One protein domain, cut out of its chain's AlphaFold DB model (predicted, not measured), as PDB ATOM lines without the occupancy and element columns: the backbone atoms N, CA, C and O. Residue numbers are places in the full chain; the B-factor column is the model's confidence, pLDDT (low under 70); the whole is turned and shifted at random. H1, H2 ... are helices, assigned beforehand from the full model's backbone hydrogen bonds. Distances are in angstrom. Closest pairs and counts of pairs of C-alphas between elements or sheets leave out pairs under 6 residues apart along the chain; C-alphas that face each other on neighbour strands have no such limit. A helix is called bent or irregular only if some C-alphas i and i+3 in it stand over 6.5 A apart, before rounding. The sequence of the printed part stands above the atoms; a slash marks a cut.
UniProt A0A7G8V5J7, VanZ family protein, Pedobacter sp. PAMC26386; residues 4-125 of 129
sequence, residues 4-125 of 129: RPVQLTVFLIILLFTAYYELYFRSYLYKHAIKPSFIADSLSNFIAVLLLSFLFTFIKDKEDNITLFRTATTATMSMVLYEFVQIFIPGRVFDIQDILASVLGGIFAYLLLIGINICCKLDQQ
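This is residues 4 to 125 of the 129 residues of the protein "VanZ family protein" of Pedobacter sp. PAMC26386 (UniProt A0A7G8V5J7). Two helical hairpins, H1 with H2 and H3 with H4, cross, H2 in the middle. H1, H2 and H4 form a bundle, side by side. The printed part has 122 residues with four named helices, H1 to H4 in order: all helix, compact, radius of gyration of the C-alphas 15.8 A, spans 50 by 30 by 19 A.

Find H4 running 44.2 A from C-alpha 96 at (109.993, 87.731, 88.668) to C-alpha 125 at (141.852, 65.394, 67.613). H2 is residues 38 to 60, H3 68 to 86, and H1 4 to 31, irregular with C-alphas 23 and 26 7.0 A apart.

Residues 97 to 109 of H4 alone touch the hub, H2, C-alphas 46 and 105 closest at 4.4 A. H2 touches H1, C-alphas 26 and 40 closest at 5.7 A. Every O i to N i+4 pair is within hydrogen-bond range in H3 and H4; 22 of 24 are in H1, 17 of 19 in H2.

The printed part has no cut; residues 33 to 37 and 62 to 66 have pLDDT under 70.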
ATOM      1  N   ARG A   4     141.225  76.515  78.621       86.12
ATOM      2  CA  ARG A   4     141.397  77.663  79.531       86.12
ATOM      3  C   ARG A   4     141.497  79.029  78.842       86.12
ATOM      4  O   ARG A   4     140.713  79.901  79.200       86.12
ATOM      5  N   PRO A   5     142.420  79.262  77.887       90.00
ATOM      6  CA  PRO A   5     142.520  80.565  77.235       90.00
ATOM      7  C   PRO A   5     141.241  80.933  76.481       90.00
ATOM      8  O   PRO A   5     140.851  82.088  76.518       90.00
ATOM      9  N   VAL A   6     140.537  79.967  75.879       91.06
ATOM     10  CA  VAL A   6     139.250  80.232  75.211       91.06
ATOM     11  C   VAL A   6     138.203  80.710  76.212       91.06
ATOM     12  O   VAL A   6     137.565  81.734  75.989       91.06
ATOM     13  N   GLN A   7     138.057  80.006  77.336       90.81
ATOM     14  CA  GLN A   7     137.127  80.400  78.399       90.81
ATOM     15  C   GLN A   7     137.461  81.779  78.972       90.81
ATOM     16  O   GLN A   7     136.552  82.568  79.209       90.81
ATOM     17  N   LEU A   8     138.748  82.084  79.157       91.94
ATOM     18  CA  LEU A   8     139.201  83.379  79.659       91.94
ATOM     19  C   LEU A   8     138.928  84.502  78.655       91.94
ATOM     20  O   LEU A   8     138.431  85.552  79.044       91.94
ATOM     21  N   THR A   9     139.178  84.274  77.366       93.88
ATOM     22  CA  THR A   9     138.844  85.238  76.312       93.88
ATOM     23  C   THR A   9     137.342  85.508  76.269       93.88
ATOM     24  O   THR A   9     136.935  86.666  76.270       93.88
ATOM     25  N   VAL A  10     136.508  84.463  76.295       94.25
ATOM     26  CA  VAL A  10     135.043  84.618  76.321       94.25
ATOM     27  C   VAL A  10     134.592  85.359  77.581       94.25
ATOM     28  O   VAL A  10     133.794  86.286  77.486       94.25
ATOM     29  N   PHE A  11     135.144  85.017  78.746       95.00
ATOM     30  CA  PHE A  11     134.866  85.718  80.000       95.00
ATOM     31  C   PHE A  11     135.209  87.211  79.915       95.00
ATOM     32  O   PHE A  11     134.383  88.041  80.283       95.00
ATOM     33  N   LEU A  12     136.388  87.561  79.393       96.19
ATOM     34  CA  LEU A  12     136.800  88.957  79.228       96.19
ATOM     35  C   LEU A  12     135.893  89.711  78.255       96.19
ATOM     36  O   LEU A  12     135.535  90.852  78.529       96.19
ATOM     37  N   ILE A  13     135.481  89.079  77.153       96.56
ATOM     38  CA  ILE A  13     134.531  89.673  76.205       96.56
ATOM     39  C   ILE A  13     133.204  89.978  76.904       96.56
ATOM     40  O   ILE A  13     132.697  91.092  76.783       96.56
ATOM     41  N   ILE A  14     132.664  89.020  77.665       96.06
ATOM     42  CA  ILE A  14     131.416  89.215  78.412       96.06
ATOM     43  C   ILE A  14     131.594  90.336  79.439       96.06
ATOM     44  O   ILE A  14     130.746  91.214  79.506       96.06
ATOM     45  N   LEU A  15     132.704  90.363  80.181       95.69
ATOM     46  CA  LEU A  15     132.975  91.382  81.199       95.69
ATOM     47  C   LEU A  15     133.064  92.795  80.607       95.69
ATOM     48  O   LEU A  15     132.473  93.733  81.144       95.69
ATOM     49  N   LEU A  16     133.776  92.951  79.488       96.75
ATOM     50  CA  LEU A  16     133.860  94.222  78.768       96.75
ATOM     51  C   LEU A  16     132.490  94.646  78.241       96.75
ATOM     52  O   LEU A  16     132.127  95.818  78.343       96.75
ATOM     53  N   PHE A  17     131.710  93.694  77.728       95.44
ATOM     54  CA  PHE A  17     130.339  93.950  77.312       95.44
ATOM     55  C   PHE A  17     129.455  94.377  78.490       95.44
ATOM     56  O   PHE A  17     128.705  95.333  78.342       95.44
ATOM     57  N   THR A  18     129.573  93.756  79.667       94.69
ATOM     58  CA  THR A  18     128.854  94.169  80.884       94.69
ATOM     59  C   THR A  18     129.212  95.593  81.292       94.69
ATOM     60  O   THR A  18     128.323  96.384  81.597       94.69
ATOM     61  N   ALA A  19     130.499  95.946  81.271       94.94
ATOM     62  CA  ALA A  19     130.944  97.297  81.602       94.94
ATOM     63  C   ALA A  19     130.385  98.328  80.610       94.94
ATOM     64  O   ALA A  19     129.842  99.352  81.018       94.94
ATOM     65  N   TYR A  20     130.457  98.036  79.308       95.12
ATOM     66  CA  TYR A  20     129.838  98.865  78.273       95.12
ATOM     67  C   TYR A  20     128.315  98.976  78.455       95.12
ATOM     68  O   TYR A  20     127.739 100.060  78.320       95.12
ATOM     69  N   TYR A  21     127.671  97.856  78.785       92.75
ATOM     70  CA  TYR A  21     126.238  97.776  79.005       92.75
ATOM     71  C   TYR A  21     125.799  98.700  80.144       92.75
ATOM     72  O   TYR A  21     124.970  99.578  79.920       92.75
ATOM     73  N   GLU A  22     126.386  98.552  81.333       90.50
ATOM     74  CA  GLU A  22     125.997  99.329  82.515       90.50
ATOM     75  C   GLU A  22     126.378 100.810  82.402       90.50
ATOM     76  O   GLU A  22     125.598 101.672  82.798       90.50
ATOM     77  N   LEU A  23     127.552 101.129  81.844       92.56
ATOM     78  CA  LEU A  23     128.036 102.513  81.794       92.56
ATOM     79  C   LEU A  23     127.389 103.351  80.687       92.56
ATOM     80  O   LEU A  23     127.313 104.571  80.818       92.56
ATOM     81  N   TYR A  24     126.971 102.727  79.583       91.94
ATOM     82  CA  TYR A  24     126.510 103.461  78.404       91.94
ATOM     83  C   TYR A  24     125.179 102.946  77.865       91.94
ATOM     84  O   TYR A  24     124.213 103.708  77.755       91.94
ATOM     85  N   PHE A  25     125.104 101.659  77.520       89.31
ATOM     86  CA  PHE A  25     123.964 101.134  76.769       89.31
ATOM     87  C   PHE A  25     122.661 101.181  77.571       89.31
ATOM     88  O   PHE A  25     121.624 101.576  77.042       89.31
ATOM     89  N   ARG A  26     122.707 100.856  78.862       86.94
ATOM     90  CA  ARG A  26     121.543 100.878  79.745       86.94
ATOM     91  C   ARG A  26     120.954 102.285  79.867       86.94
ATOM     92  O   ARG A  26     119.757 102.475  79.660       86.94
ATOM     93  N   SER A  27     121.791 103.296  80.109       87.56
ATOM     94  CA  SER A  27     121.356 104.702  80.129       87.56
ATOM     95  C   SER A  27     120.787 105.149  78.781       87.56
ATOM     96  O   SER A  27     119.796 105.881  78.737       87.56
ATOM     97  N   TYR A  28     121.374 104.683  77.675       88.38
ATOM     98  CA  TYR A  28     120.859 104.940  76.333       88.38
ATOM     99  C   TYR A  28     119.454 104.348  76.124       88.38
ATOM    100  O   TYR A  28     118.584 105.050  75.598       88.38
ATOM    101  N   LEU A  29     119.213 103.106  76.568       86.38
ATOM    102  CA  LEU A  29     117.910 102.434  76.474       86.38
ATOM    103  C   LEU A  29     116.817 103.201  77.230       86.38
ATOM    104  O   LEU A  29     115.746 103.440  76.669       86.38
ATOM    105  N   TYR A  30     117.099 103.652  78.459       84.81
ATOM    106  CA  TYR A  30     116.139 104.450  79.229       84.81
ATOM    107  C   TYR A  30     115.860 105.808  78.580       84.81
ATOM    108  O   TYR A  30     114.705 106.231  78.517       84.81
ATOM    109  N   LYS A  31     116.891 106.481  78.049       86.19
ATOM    110  CA  LYS A  31     116.744 107.803  77.418       86.19
ATOM    111  C   LYS A  31     115.840 107.774  76.183       86.19
ATOM    112  O   LYS A  31     115.114 108.732  75.944       86.19
ATOM    113  N   HIS A  32     115.882 106.694  75.407       85.12
ATOM    114  CA  HIS A  32     115.105 106.569  74.169       85.12
ATOM    115  C   HIS A  32     113.769 105.843  74.369       85.12
ATOM    116  O   HIS A  32     113.101 105.538  73.384       85.12
ATOM    117  N   ALA A  33     113.375 105.580  75.624       69.69
ATOM    118  CA  ALA A  33     112.113 104.937  75.991       69.69
ATOM    119  C   ALA A  33     111.803 103.682  75.153       69.69
ATOM    120  O   ALA A  33     110.645 103.427  74.811       69.69
ATOM    121  N   ILE A  34     112.841 102.910  74.800       66.31
ATOM    122  CA  ILE A  34     112.690 101.705  73.984       66.31
ATOM    123  C   ILE A  34     111.933 100.689  74.836       66.31
ATOM    124  O   ILE A  34     112.482 100.080  75.751       66.31
ATOM    125  N   LYS A  35     110.632 100.554  74.567       66.25
ATOM    126  CA  LYS A  35     109.796  99.531  75.188       66.25
ATOM    127  C   LYS A  35     110.074  98.186  74.508       66.25
ATOM    128  O   LYS A  35     110.122  98.147  73.278       66.25
ATOM    129  N   PRO A  36     110.192  97.090  75.274       64.38
ATOM    130  CA  PRO A  36     109.929  96.992  76.713       64.38
ATOM    131  C   PRO A  36     111.163  97.288  77.590       64.38
ATOM    132  O   PRO A  36     112.257  96.794  77.327       64.38
ATOM    133  N   SER A  37     110.956  98.025  78.691       69.94
ATOM    134  CA  SER A  37     111.978  98.325  79.715       69.94
ATOM    135  C   SER A  37     112.588  97.074  80.356       69.94
ATOM    136  O   SER A  37     113.731  97.119  80.793       69.94
ATOM    137  N   PHE A  38     111.880  95.941  80.293       75.00
ATOM    138  CA  PHE A  38     112.352  94.620  80.718       75.00
ATOM    139  C   PHE A  38     113.755  94.274  80.201       75.00
ATOM    140  O   PHE A  38     114.560  93.711  80.935       75.00
ATOM    141  N   ILE A  39     114.088  94.633  78.954       76.19
ATOM    142  CA  ILE A  39     115.424  94.345  78.414       76.19
ATOM    143  C   ILE A  39     116.486  95.150  79.171       76.19
ATOM    144  O   ILE A  39     117.549  94.623  79.463       76.19
ATOM    145  N   ALA A  40     116.214  96.412  79.504       80.62
ATOM    146  CA  ALA A  40     117.169  97.255  80.219       80.62
ATOM    147  C   ALA A  40     117.337  96.838  81.694       80.62
ATOM    148  O   ALA A  40     118.411  97.007  82.276       80.62
ATOM    149  N   ASP A  41     116.287  96.289  82.297       84.56
ATOM    150  CA  ASP A  41     116.285  95.905  83.706       84.56
ATOM    151  C   ASP A  41     116.878  94.498  83.899       84.56
ATOM    152  O   ASP A  41     117.903  94.340  84.572       84.56
ATOM    153  N   SER A  42     116.351  93.499  83.187       91.00
ATOM    154  CA  SER A  42     116.657  92.086  83.439       91.00
ATOM    155  C   SER A  42     117.842  91.521  82.657       91.00
ATOM    156  O   SER A  42     118.365  90.455  82.994       91.00
ATOM    157  N   LEU A  43     118.330  92.226  81.629       91.31
ATOM    158  CA  LEU A  43     119.535  91.804  80.904       91.31
ATOM    159  C   LEU A  43     120.772  91.807  81.811       91.31
ATOM    160  O   LEU A  43     121.656  90.967  81.639       91.31
ATOM    161  N   SER A  44     120.812  92.691  82.814       92.12
ATOM    162  CA  SER A  44     121.886  92.719  83.812       92.12
ATOM    163  C   SER A  44     122.000  91.381  84.561       92.12
ATOM    164  O   SER A  44     123.087  90.803  84.632       92.12
ATOM    165  N   ASN A  45     120.874  90.809  84.994       94.81
ATOM    166  CA  ASN A  45     120.820  89.517  85.677       94.81
ATOM    167  C   ASN A  45     121.166  88.335  84.770       94.81
ATOM    168  O   ASN A  45     121.908  87.437  85.174       94.81
ATOM    169  N   PHE A  46     120.699  88.359  83.520       96.25
ATOM    170  CA  PHE A  46     121.097  87.368  82.518       96.25
ATOM    171  C   PHE A  46     122.626  87.338  82.337       96.25
ATOM    172  O   PHE A  46     123.249  86.273  82.386       96.25
ATOM    173  N   ILE A  47     123.249  88.511  82.171       96.06
ATOM    174  CA  ILE A  47     124.702  88.630  81.993       96.06
ATOM    175  C   ILE A  47     125.455  88.258  83.279       96.06
ATOM    176  O   ILE A  47     126.511  87.627  83.208       96.06
ATOM    177  N   ALA A  48     124.911  88.578  84.454       96.00
ATOM    178  CA  ALA A  48     125.507  88.199  85.731       96.00
ATOM    179  C   ALA A  48     125.628  86.673  85.879       96.00
ATOM    180  O   ALA A  48     126.693  86.184  86.263       96.00
ATOM    181  N   VAL A  49     124.598  85.902  85.499       97.38
ATOM    182  CA  VAL A  49     124.671  84.427  85.511       97.38
ATOM    183  C   VAL A  49     125.749  83.908  84.560       97.38
ATOM    184  O   VAL A  49     126.467  82.964  84.909       97.38
ATOM    185  N   LEU A  50     125.911  84.525  83.385       96.88
ATOM    186  CA  LEU A  50     126.992  84.182  82.459       96.88
ATOM    187  C   LEU A  50     128.361  84.424  83.100       96.88
ATOM    188  O   LEU A  50     129.180  83.505  83.155       96.88
ATOM    189  N   LEU A  51     128.591  85.619  83.645       96.75
ATOM    190  CA  LEU A  51     129.847  85.961  84.315       96.75
ATOM    191  C   LEU A  51     130.162  85.004  85.466       96.75
ATOM    192  O   LEU A  51     131.268  84.467  85.520       96.75
ATOM    193  N   LEU A  52     129.192  84.733  86.342       96.25
ATOM    194  CA  LEU A  52     129.336  83.791  87.455       96.25
ATOM    195  C   LEU A  52     129.647  82.373  86.972       96.25
ATOM    196  O   LEU A  52     130.527  81.719  87.525       96.25
ATOM    197  N   SER A  53     128.978  81.898  85.919       95.56
ATOM    198  CA  SER A  53     129.206  80.556  85.367       95.56
ATOM    199  C   SER A  53     130.634  80.392  84.841       95.56
ATOM    200  O   SER A  53     131.295  79.387  85.120       95.56
ATOM    201  N   PHE A  54     131.138  81.387  84.109       94.00
ATOM    202  CA  PHE A  54     132.504  81.377  83.586       94.00
ATOM    203  C   PHE A  54     133.548  81.580  84.689       94.00
ATOM    204  O   PHE A  54     134.545  80.860  84.714       94.00
ATOM    205  N   LEU A  55     133.292  82.478  85.643       93.31
ATOM    206  CA  LEU A  55     134.152  82.689  86.806       93.31
ATOM    207  C   LEU A  55     134.276  81.412  87.644       93.31
ATOM    208  O   LEU A  55     135.382  80.979  87.962       93.31
ATOM    209  N   PHE A  56     133.152  80.768  87.964       92.38
ATOM    210  CA  PHE A  56     133.155  79.503  88.689       92.38
ATOM    211  C   PHE A  56     133.860  78.413  87.908       92.38
ATOM    212  O   PHE A  56     134.637  77.682  88.513       92.38
ATOM    213  N   THR A  57     133.647  78.325  86.593       90.38
ATOM    214  CA  THR A  57     134.372  77.367  85.753       90.38
ATOM    215  C   THR A  57     135.871  77.603  85.858       90.38
ATOM    216  O   THR A  57     136.596  76.655  86.103       90.38
ATOM    217  N   PHE A  58     136.332  78.852  85.776       86.38
ATOM    218  CA  PHE A  58     137.749  79.192  85.872       86.38
ATOM    219  C   PHE A  58     138.364  78.839  87.235       86.38
ATOM    220  O   PHE A  58     139.433  78.234  87.289       86.38
ATOM    221  N   ILE A  59     137.673  79.163  88.334       87.31
ATOM    222  CA  ILE A  59     138.119  78.837  89.701       87.31
ATOM    223  C   ILE A  59     138.200  77.316  89.894       87.31
ATOM    224  O   ILE A  59     139.152  76.807  90.482       87.31
ATOM    225  N   LYS A  60     137.205  76.595  89.372       84.00
ATOM    226  CA  LYS A  60     137.015  75.151  89.548       84.00
ATOM    227  C   LYS A  60     137.702  74.296  88.489       84.00
ATOM    228  O   LYS A  60     137.709  73.080  88.612       84.00
ATOM    229  N   ASP A  61     138.328  74.901  87.482       71.69
ATOM    230  CA  ASP A  61     138.919  74.193  86.340       71.69
ATOM    231  C   ASP A  61     140.096  73.275  86.724       71.69
ATOM    232  O   ASP A  61     140.647  72.590  85.867       71.69
ATOM    233  N   LYS A  62     140.553  73.316  87.981       67.50
ATOM    234  CA  LYS A  62     141.579  72.417  88.534       67.50
ATOM    235  C   LYS A  62     141.000  71.140  89.152       67.50
ATOM    236  O   LYS A  62     141.767  70.230  89.439       67.50
ATOM    237  N   GLU A  63     139.689  71.071  89.370       68.12
ATOM    238  CA  GLU A  63     139.012  69.883  89.885       68.12
ATOM    239  C   GLU A  63     138.461  69.058  88.714       68.12
ATOM    240  O   GLU A  63     137.531  69.480  88.027       68.12
ATOM    241  N   ASP A  64     139.006  67.858  88.500       57.00
ATOM    242  CA  ASP A  64     138.669  66.989  87.355       57.00
ATOM    243  C   ASP A  64     137.194  66.538  87.298       57.00
ATOM    244  O   ASP A  64     136.722  66.078  86.261       57.00
ATOM    245  N   ASN A  65     136.435  66.697  88.387       60.59
ATOM    246  CA  ASN A  65     135.086  66.142  88.531       60.59
ATOM    247  C   ASN A  65     133.950  67.170  88.443       60.59
ATOM    248  O   ASN A  65     132.784  66.824  88.664       60.59
ATOM    249  N   ILE A  66     134.240  68.440  88.151       68.81
ATOM    250  CA  ILE A  66     133.182  69.452  88.098       68.81
ATOM    251  C   ILE A  66     132.478  69.416  86.743       68.81
ATOM    252  O   ILE A  66     133.014  69.789  85.702       68.81
ATOM    253  N   THR A  67     131.221  68.976  86.774       83.44
ATOM    254  CA  THR A  67     130.347  68.951  85.605       83.44
ATOM    255  C   THR A  67     129.919  70.369  85.223       83.44
ATOM    256  O   THR A  67     129.471  71.149  86.064       83.44
ATOM    257  N   LEU A  68     130.006  70.698  83.928       89.50
ATOM    258  CA  LEU A  68     129.606  72.006  83.378       89.50
ATOM    259  C   LEU A  68     128.169  72.383  83.771       89.50
ATOM    260  O   LEU A  68     127.882  73.540  84.075       89.50
ATOM    261  N   PHE A  69     127.287  71.380  83.829       90.62
ATOM    262  CA  PHE A  69     125.911  71.529  84.294       90.62
ATOM    263  C   PHE A  69     125.843  72.041  85.735       90.62
ATOM    264  O   PHE A  69     125.133  73.003  86.008       90.62
ATOM    265  N   ARG A  70     126.619  71.448  86.653       91.31
ATOM    266  CA  ARG A  70     126.655  71.858  88.063       91.31
ATOM    267  C   ARG A  70     127.151  73.290  88.217       91.31
ATOM    268  O   ARG A  70     126.652  74.017  89.070       91.31
ATOM    269  N   THR A  71     128.113  73.711  87.402       92.31
ATOM    270  CA  THR A  71     128.606  75.090  87.437       92.31
ATOM    271  C   THR A  71     127.528  76.085  87.014       92.31
ATOM    272  O   THR A  71     127.267  77.037  87.750       92.31
ATOM    273  N   ALA A  72     126.857  75.833  85.886       94.38
ATOM    274  CA  ALA A  72     125.783  76.694  85.393       94.38
ATOM    275  C   ALA A  72     124.589  76.743  86.364       94.38
ATOM    276  O   ALA A  72     124.076  77.823  86.661       94.38
ATOM    277  N   THR A  73     124.179  75.604  86.935       94.56
ATOM    278  CA  THR A  73     123.086  75.575  87.922       94.56
ATOM    279  C   THR A  73     123.460  76.276  89.220       94.56
ATOM    280  O   THR A  73     122.632  76.994  89.769       94.56
ATOM    281  N   THR A  74     124.709  76.153  89.684       95.00
ATOM    282  CA  THR A  74     125.186  76.875  90.877       95.00
ATOM    283  C   THR A  74     125.157  78.388  90.653       95.00
ATOM    284  O   THR A  74     124.670  79.120  91.512       95.00
ATOM    285  N   ALA A  75     125.635  78.869  89.502       96.44
ATOM    286  CA  ALA A  75     125.587  80.290  89.151       96.44
ATOM    287  C   ALA A  75     124.144  80.810  89.051       96.44
ATOM    288  O   ALA A  75     123.822  81.851  89.620       96.44
ATOM    289  N   THR A  76     123.263  80.043  88.407       97.44
ATOM    290  CA  THR A  76     121.834  80.369  88.287       97.44
ATOM    291  C   THR A  76     121.173  80.461  89.655       97.44
ATOM    292  O   THR A  76     120.540  81.463  89.965       97.44
ATOM    293  N   MET A  77     121.359  79.447  90.505       97.06
ATOM    294  CA  MET A  77     120.801  79.436  91.857       97.06
ATOM    295  C   MET A  77     121.343  80.580  92.704       97.06
ATOM    296  O   MET A  77     120.592  81.156  93.479       97.06
ATOM    297  N   SER A  78     122.612  80.952  92.526       96.25
ATOM    298  CA  SER A  78     123.194  82.101  93.227       96.25
ATOM    299  C   SER A  78     122.459  83.399  92.876       96.25
ATOM    300  O   SER A  78     122.114  84.151  93.780       96.25
ATOM    301  N   MET A  79     122.161  83.634  91.593       96.00
ATOM    302  CA  MET A  79     121.423  84.830  91.161       96.00
ATOM    303  C   MET A  79     119.937  84.785  91.527       96.00
ATOM    304  O   MET A  79     119.383  85.788  91.957       96.00
ATOM    305  N   VAL A  80     119.294  83.619  91.444       95.75
ATOM    306  CA  VAL A  80     117.902  83.468  91.895       95.75
ATOM    307  C   VAL A  80     117.792  83.730  93.400       95.75
ATOM    308  O   VAL A  80     116.909  84.464  93.830       95.75
ATOM    309  N   LEU A  81     118.703  83.183  94.209       95.62
ATOM    310  CA  LEU A  81     118.759  83.468  95.645       95.62
ATOM    311  C   LEU A  81     119.068  84.940  95.922       95.62
ATOM    312  O   LEU A  81     118.490  85.507  96.845       95.62
ATOM    313  N   TYR A  82     119.940  85.561  95.124       93.12
ATOM    314  CA  TYR A  82     120.226  86.988  95.226       93.12
ATOM    315  C   TYR A  82     118.953  87.832  95.066       93.12
ATOM    316  O   TYR A  82     118.736  88.717  95.888       93.12
ATOM    317  N   GLU A  83     118.059  87.497  94.128       92.94
ATOM    318  CA  GLU A  83     116.755  88.168  93.994       92.94
ATOM    319  C   GLU A  83     115.878  88.050  95.244       92.94
ATOM    320  O   GLU A  83     115.295  89.034  95.694       92.94
ATOM    321  N   PHE A  84     115.833  86.881  95.888       92.88
ATOM    322  CA  PHE A  84     115.119  86.745  97.163       92.88
ATOM    323  C   PHE A  84     115.745  87.592  98.277       92.88
ATOM    324  O   PHE A  84     115.029  88.148  99.109       92.88
ATOM    325  N   VAL A  85     117.074  87.718  98.291       92.31
ATOM    326  CA  VAL A  85     117.785  88.562  99.261       92.31
ATOM    327  C   VAL A  85     117.515  90.049  99.012       92.31
ATOM    328  O   VAL A  85     117.469  90.814  99.977       92.31
ATOM    329  N   GLN A  86     117.264  90.467  97.765       90.00
ATOM    330  CA  GLN A  86     116.963  91.865  97.444       90.00
ATOM    331  C   GLN A  86     115.747  92.419  98.203       90.00
ATOM    332  O   GLN A  86     115.718  93.615  98.477       90.00
ATOM    333  N   ILE A  87     114.793  91.574  98.621       90.12
ATOM    334  CA  ILE A  87     113.628  91.975  99.438       90.12
ATOM    335  C   ILE A  87     114.059  92.665 100.743       90.12
ATOM    336  O   ILE A  87     113.361  93.538 101.255       90.12
ATOM    337  N   PHE A  88     115.221  92.293 101.279       92.12
ATOM    338  CA  PHE A  88     115.759  92.852 102.517       92.12
ATOM    339  C   PHE A  88     116.661  94.075 102.289       92.12
ATOM    340  O   PHE A  88     117.124  94.677 103.259       92.12
ATOM    341  N   ILE A  89     116.930  94.453 101.034       90.12
ATOM    342  CA  ILE A  89     117.815  95.566 100.681       90.12
ATOM    343  C   ILE A  89     116.964  96.811 100.374       90.12
ATOM    344  O   ILE A  89     116.191  96.808  99.414       90.12
ATOM    345  N   PRO A  90     117.105  97.910 101.140       89.25
ATOM    346  CA  PRO A  90     116.319  99.117 100.908       89.25
ATOM    347  C   PRO A  90     116.604  99.706  99.520       89.25
ATOM    348  O   PRO A  90     117.756  99.891  99.131       89.25
ATOM    349  N   GLY A  91     115.539 100.019  98.778       84.06
ATOM    350  CA  GLY A  91     115.624 100.580  97.424       84.06
ATOM    351  C   GLY A  91     115.767  99.547  96.301       84.06
ATOM    352  O   GLY A  91     115.923  99.942  95.146       84.06
ATOM    353  N   ARG A  92     115.700  98.246  96.608       85.69
ATOM    354  CA  ARG A  92     115.611  97.168  95.616       85.69
ATOM    355  C   ARG A  92     114.230  96.522  95.633       85.69
ATOM    356  O   ARG A  92     113.516  96.588  96.632       85.69
ATOM    357  N   VAL A  93     113.838  95.957  94.496       86.06
ATOM    358  CA  VAL A  93     112.515  95.365  94.286       86.06
ATOM    359  C   VAL A  93     112.716  93.960  93.760       86.06
ATOM    360  O   VAL A  93     113.465  93.758  92.815       86.06
ATOM    361  N   PHE A  94     112.028  93.009  94.378       89.50
ATOM    362  CA  PHE A  94     111.954  91.648  93.876       89.50
ATOM    363  C   PHE A  94     111.207  91.622  92.542       89.50
ATOM    364  O   PHE A  94     110.032  92.003  92.494       89.50
ATOM    365  N   ASP A  95     111.866  91.141  91.489       89.44
ATOM    366  CA  ASP A  95     111.273  91.021  90.161       89.44
ATOM    367  C   ASP A  95     111.307  89.573  89.646       89.44
ATOM    368  O   ASP A  95     112.339  88.907  89.555       89.44
ATOM    369  N   ILE A  96     110.136  89.064  89.265       91.19
ATOM    370  CA  ILE A  96     109.993  87.731  88.668       91.19
ATOM    371  C   ILE A  96     110.689  87.688  87.300       91.19
ATOM    372  O   ILE A  96     111.223  86.650  86.899       91.19
ATOM    373  N   GLN A  97     110.710  88.812  86.585       92.38
ATOM    374  CA  GLN A  97     111.384  88.954  85.299       92.38
ATOM    375  C   GLN A  97     112.897  88.719  85.419       92.38
ATOM    376  O   GLN A  97     113.491  88.047  84.571       92.38
ATOM    377  N   ASP A  98     113.488  89.140  86.532       93.19
ATOM    378  CA  ASP A  98     114.899  88.957  86.862       93.19
ATOM    379  C   ASP A  98     115.248  87.502  87.211       93.19
ATOM    380  O   ASP A  98     116.321  87.002  86.848       93.19
ATOM    381  N   ILE A  99     114.313  86.773  87.827       95.00
ATOM    382  CA  ILE A  99     114.423  85.323  88.040       95.00
ATOM    383  C   ILE A  99     114.385  84.588  86.700       95.00
ATOM    384  O   ILE A  99     115.236  83.733  86.439       95.00
ATOM    385  N   LEU A 100     113.435  84.930  85.824       95.19
ATOM    386  CA  LEU A 100     113.335  84.330  84.491       95.19
ATOM    387  C   LEU A 100     114.596  84.604  83.662       95.19
ATOM    388  O   LEU A 100     115.137  83.684  83.047       95.19
ATOM    389  N   ALA A 101     115.106  85.837  83.692       95.50
ATOM    390  CA  ALA A 101     116.349  86.204  83.026       95.50
ATOM    391  C   ALA A 101     117.553  85.432  83.581       95.50
ATOM    392  O   ALA A 101     118.389  84.964  82.807       95.50
ATOM    393  N   SER A 102     117.610  85.212  84.897       96.69
ATOM    394  CA  SER A 102     118.652  84.394  85.524       96.69
ATOM    395  C   SER A 102     118.599  82.938  85.052       96.69
ATOM    396  O   SER A 102     119.625  82.362  84.687       96.69
ATOM    397  N   VAL A 103     117.406  82.339  84.990       97.12
ATOM    398  CA  VAL A 103     117.219  80.962  84.501       97.12
ATOM    399  C   VAL A 103     117.621  80.836  83.030       97.12
ATOM    400  O   VAL A 103     118.363  79.918  82.671       97.12
ATOM    401  N   LEU A 104     117.194  81.776  82.181       97.06
ATOM    402  CA  LEU A 104     117.597  81.819  80.773       97.06
ATOM    403  C   LEU A 104     119.113  82.003  80.624       97.06
ATOM    404  O   LEU A 104     119.730  81.327  79.798       97.06
ATOM    405  N   GLY A 105     119.721  82.853  81.456       97.31
ATOM    406  CA  GLY A 105     121.169  83.050  81.519       97.31
ATOM    407  C   GLY A 105     121.905  81.763  81.872       97.31
ATOM    408  O   GLY A 105     122.916  81.441  81.254       97.31
ATOM    409  N   GLY A 106     121.353  80.972  82.791       97.38
ATOM    410  CA  GLY A 106     121.870  79.661  83.174       97.38
ATOM    411  C   GLY A 106     121.863  78.644  82.041       97.38
ATOM    412  O   GLY A 106     122.877  77.993  81.776       97.38
ATOM    413  N   ILE A 107     120.729  78.531  81.344       97.62
ATOM    414  CA  ILE A 107     120.585  77.649  80.177       97.62
ATOM    415  C   ILE A 107     121.586  78.060  79.096       97.62
ATOM    416  O   ILE A 107     122.324  77.221  78.577       97.62
ATOM    417  N   PHE A 108     121.658  79.355  78.788       97.62
ATOM    418  CA  PHE A 108     122.569  79.873  77.775       97.62
ATOM    419  C   PHE A 108     124.043  79.667  78.158       97.62
ATOM    420  O   PHE A 108     124.837  79.214  77.333       97.62
ATOM    421  N   ALA A 109     124.405  79.908  79.421       96.75
ATOM    422  CA  ALA A 109     125.751  79.671  79.936       96.75
ATOM    423  C   ALA A 109     126.158  78.200  79.799       96.75
ATOM    424  O   ALA A 109     127.265  77.901  79.352       96.75
ATOM    425  N   TYR A 110     125.258  77.275  80.140       96.38
ATOM    426  CA  TYR A 110     125.499  75.845  79.991       96.38
ATOM    427  C   TYR A 110     125.758  75.450  78.531       96.38
ATOM    428  O   TYR A 110     126.735  74.752  78.248       96.38
ATOM    429  N   LEU A 111     124.928  75.938  77.601       96.31
ATOM    430  CA  LEU A 111     125.094  75.678  76.170       96.31
ATOM    431  C   LEU A 111     126.420  76.234  75.638       96.31
ATOM    432  O   LEU A 111     127.131  75.528  74.923       96.31
ATOM    433  N   LEU A 112     126.796  77.455  76.032       95.19
ATOM    434  CA  LEU A 112     128.088  78.042  75.667       95.19
ATOM    435  C   LEU A 112     129.267  77.225  76.201       95.19
ATOM    436  O   LEU A 112     130.209  76.942  75.461       95.19
ATOM    437  N   LEU A 113     129.219  76.817  77.472       93.44
ATOM    438  CA  LEU A 113     130.271  76.006  78.084       93.44
ATOM    439  C   LEU A 113     130.430  74.653  77.378       93.44
ATOM    440  O   LEU A 113     131.560  74.213  77.145       93.44
ATOM    441  N   ILE A 114     129.321  74.010  76.998       93.81
ATOM    442  CA  ILE A 114     129.349  72.792  76.179       93.81
ATOM    443  C   ILE A 114     129.964  73.069  74.810       93.81
ATOM    444  O   ILE A 114     130.862  72.333  74.404       93.81
ATOM    445  N   GLY A 115     129.517  74.119  74.118       92.75
ATOM    446  CA  GLY A 115     130.022  74.479  72.793       92.75
ATOM    447  C   GLY A 115     131.539  74.670  72.794       92.75
ATOM    448  O   GLY A 115     132.241  74.062  71.987       92.75
ATOM    449  N   ILE A 116     132.066  75.409  73.776       92.00
ATOM    450  CA  ILE A 116     133.513  75.601  73.958       92.00
ATOM    451  C   ILE A 116     134.224  74.261  74.181       92.00
ATOM    452  O   ILE A 116     135.279  74.016  73.594       92.00
ATOM    453  N   ASN A 117     133.663  73.387  75.019       90.31
ATOM    454  CA  ASN A 117     134.256  72.085  75.316       90.31
ATOM    455  C   ASN A 117     134.315  71.182  74.073       90.31
ATOM    456  O   ASN A 117     135.335  70.536  73.840       90.31
ATOM    457  N   ILE A 118     133.254  71.161  73.259       90.56
ATOM    458  CA  ILE A 118     133.204  70.393  72.007       90.56
ATOM    459  C   ILE A 118     134.230  70.939  71.008       90.56
ATOM    460  O   ILE A 118     135.053  70.171  70.512       90.56
ATOM    461  N   CYS A 119     134.246  72.255  70.764       88.94
ATOM    462  CA  CYS A 119     135.196  72.878  69.839       88.94
ATOM    463  C   CYS A 119     136.655  72.613  70.235       88.94
ATOM    464  O   CYS A 119     137.476  72.294  69.379       88.94
ATOM    465  N   CYS A 120     136.984  72.690  71.530       87.44
ATOM    466  CA  CYS A 120     138.347  72.422  71.991       87.44
ATOM    467  C   CYS A 120     138.755  70.954  71.798       87.44
ATOM    468  O   CYS A 120     139.903  70.702  71.443       87.44
ATOM    469  N   LYS A 121     137.836  69.999  72.010       86.81
ATOM    470  CA  LYS A 121     138.107  68.567  71.803       86.81
ATOM    471  C   LYS A 121     138.346  68.228  70.331       86.81
ATOM    472  O   LYS A 121     139.288  67.502  70.033       86.81
ATOM    473  N   LEU A 122     137.527  68.771  69.428       87.44
ATOM    474  CA  LEU A 122     137.676  68.550  67.982       87.44
ATOM    475  C   LEU A 122     139.020  69.075  67.465       87.44
ATOM    476  O   LEU A 122     139.695  68.401  66.694       87.44
ATOM    477  N   ASP A 123     139.440  70.250  67.934       86.25
ATOM    478  CA  ASP A 123     140.725  70.833  67.545       86.25
ATOM    479  C   ASP A 123     141.922  70.026  68.079       86.25
ATOM    480  O   ASP A 123     142.961  69.961  67.437       86.25
ATOM    481  N   GLN A 124     141.800  69.369  69.237       84.38
ATOM    482  CA  GLN A 124     142.845  68.460  69.725       84.38
ATOM    483  C   GLN A 124     142.968  67.214  68.837       84.38
ATOM    484  O   GLN A 124     144.068  66.896  68.408       84.38
ATOM    485  N   GLN A 125     141.847  66.585  68.474       82.81
ATOM    486  CA  GLN A 125     141.852  65.394  67.613       82.81
ATOM    487  C   GLN A 125     142.416  65.656  66.207       82.81
ATOM    488  O   GLN A 125     143.062  64.781  65.644       82.81
TER     489      GLN A 125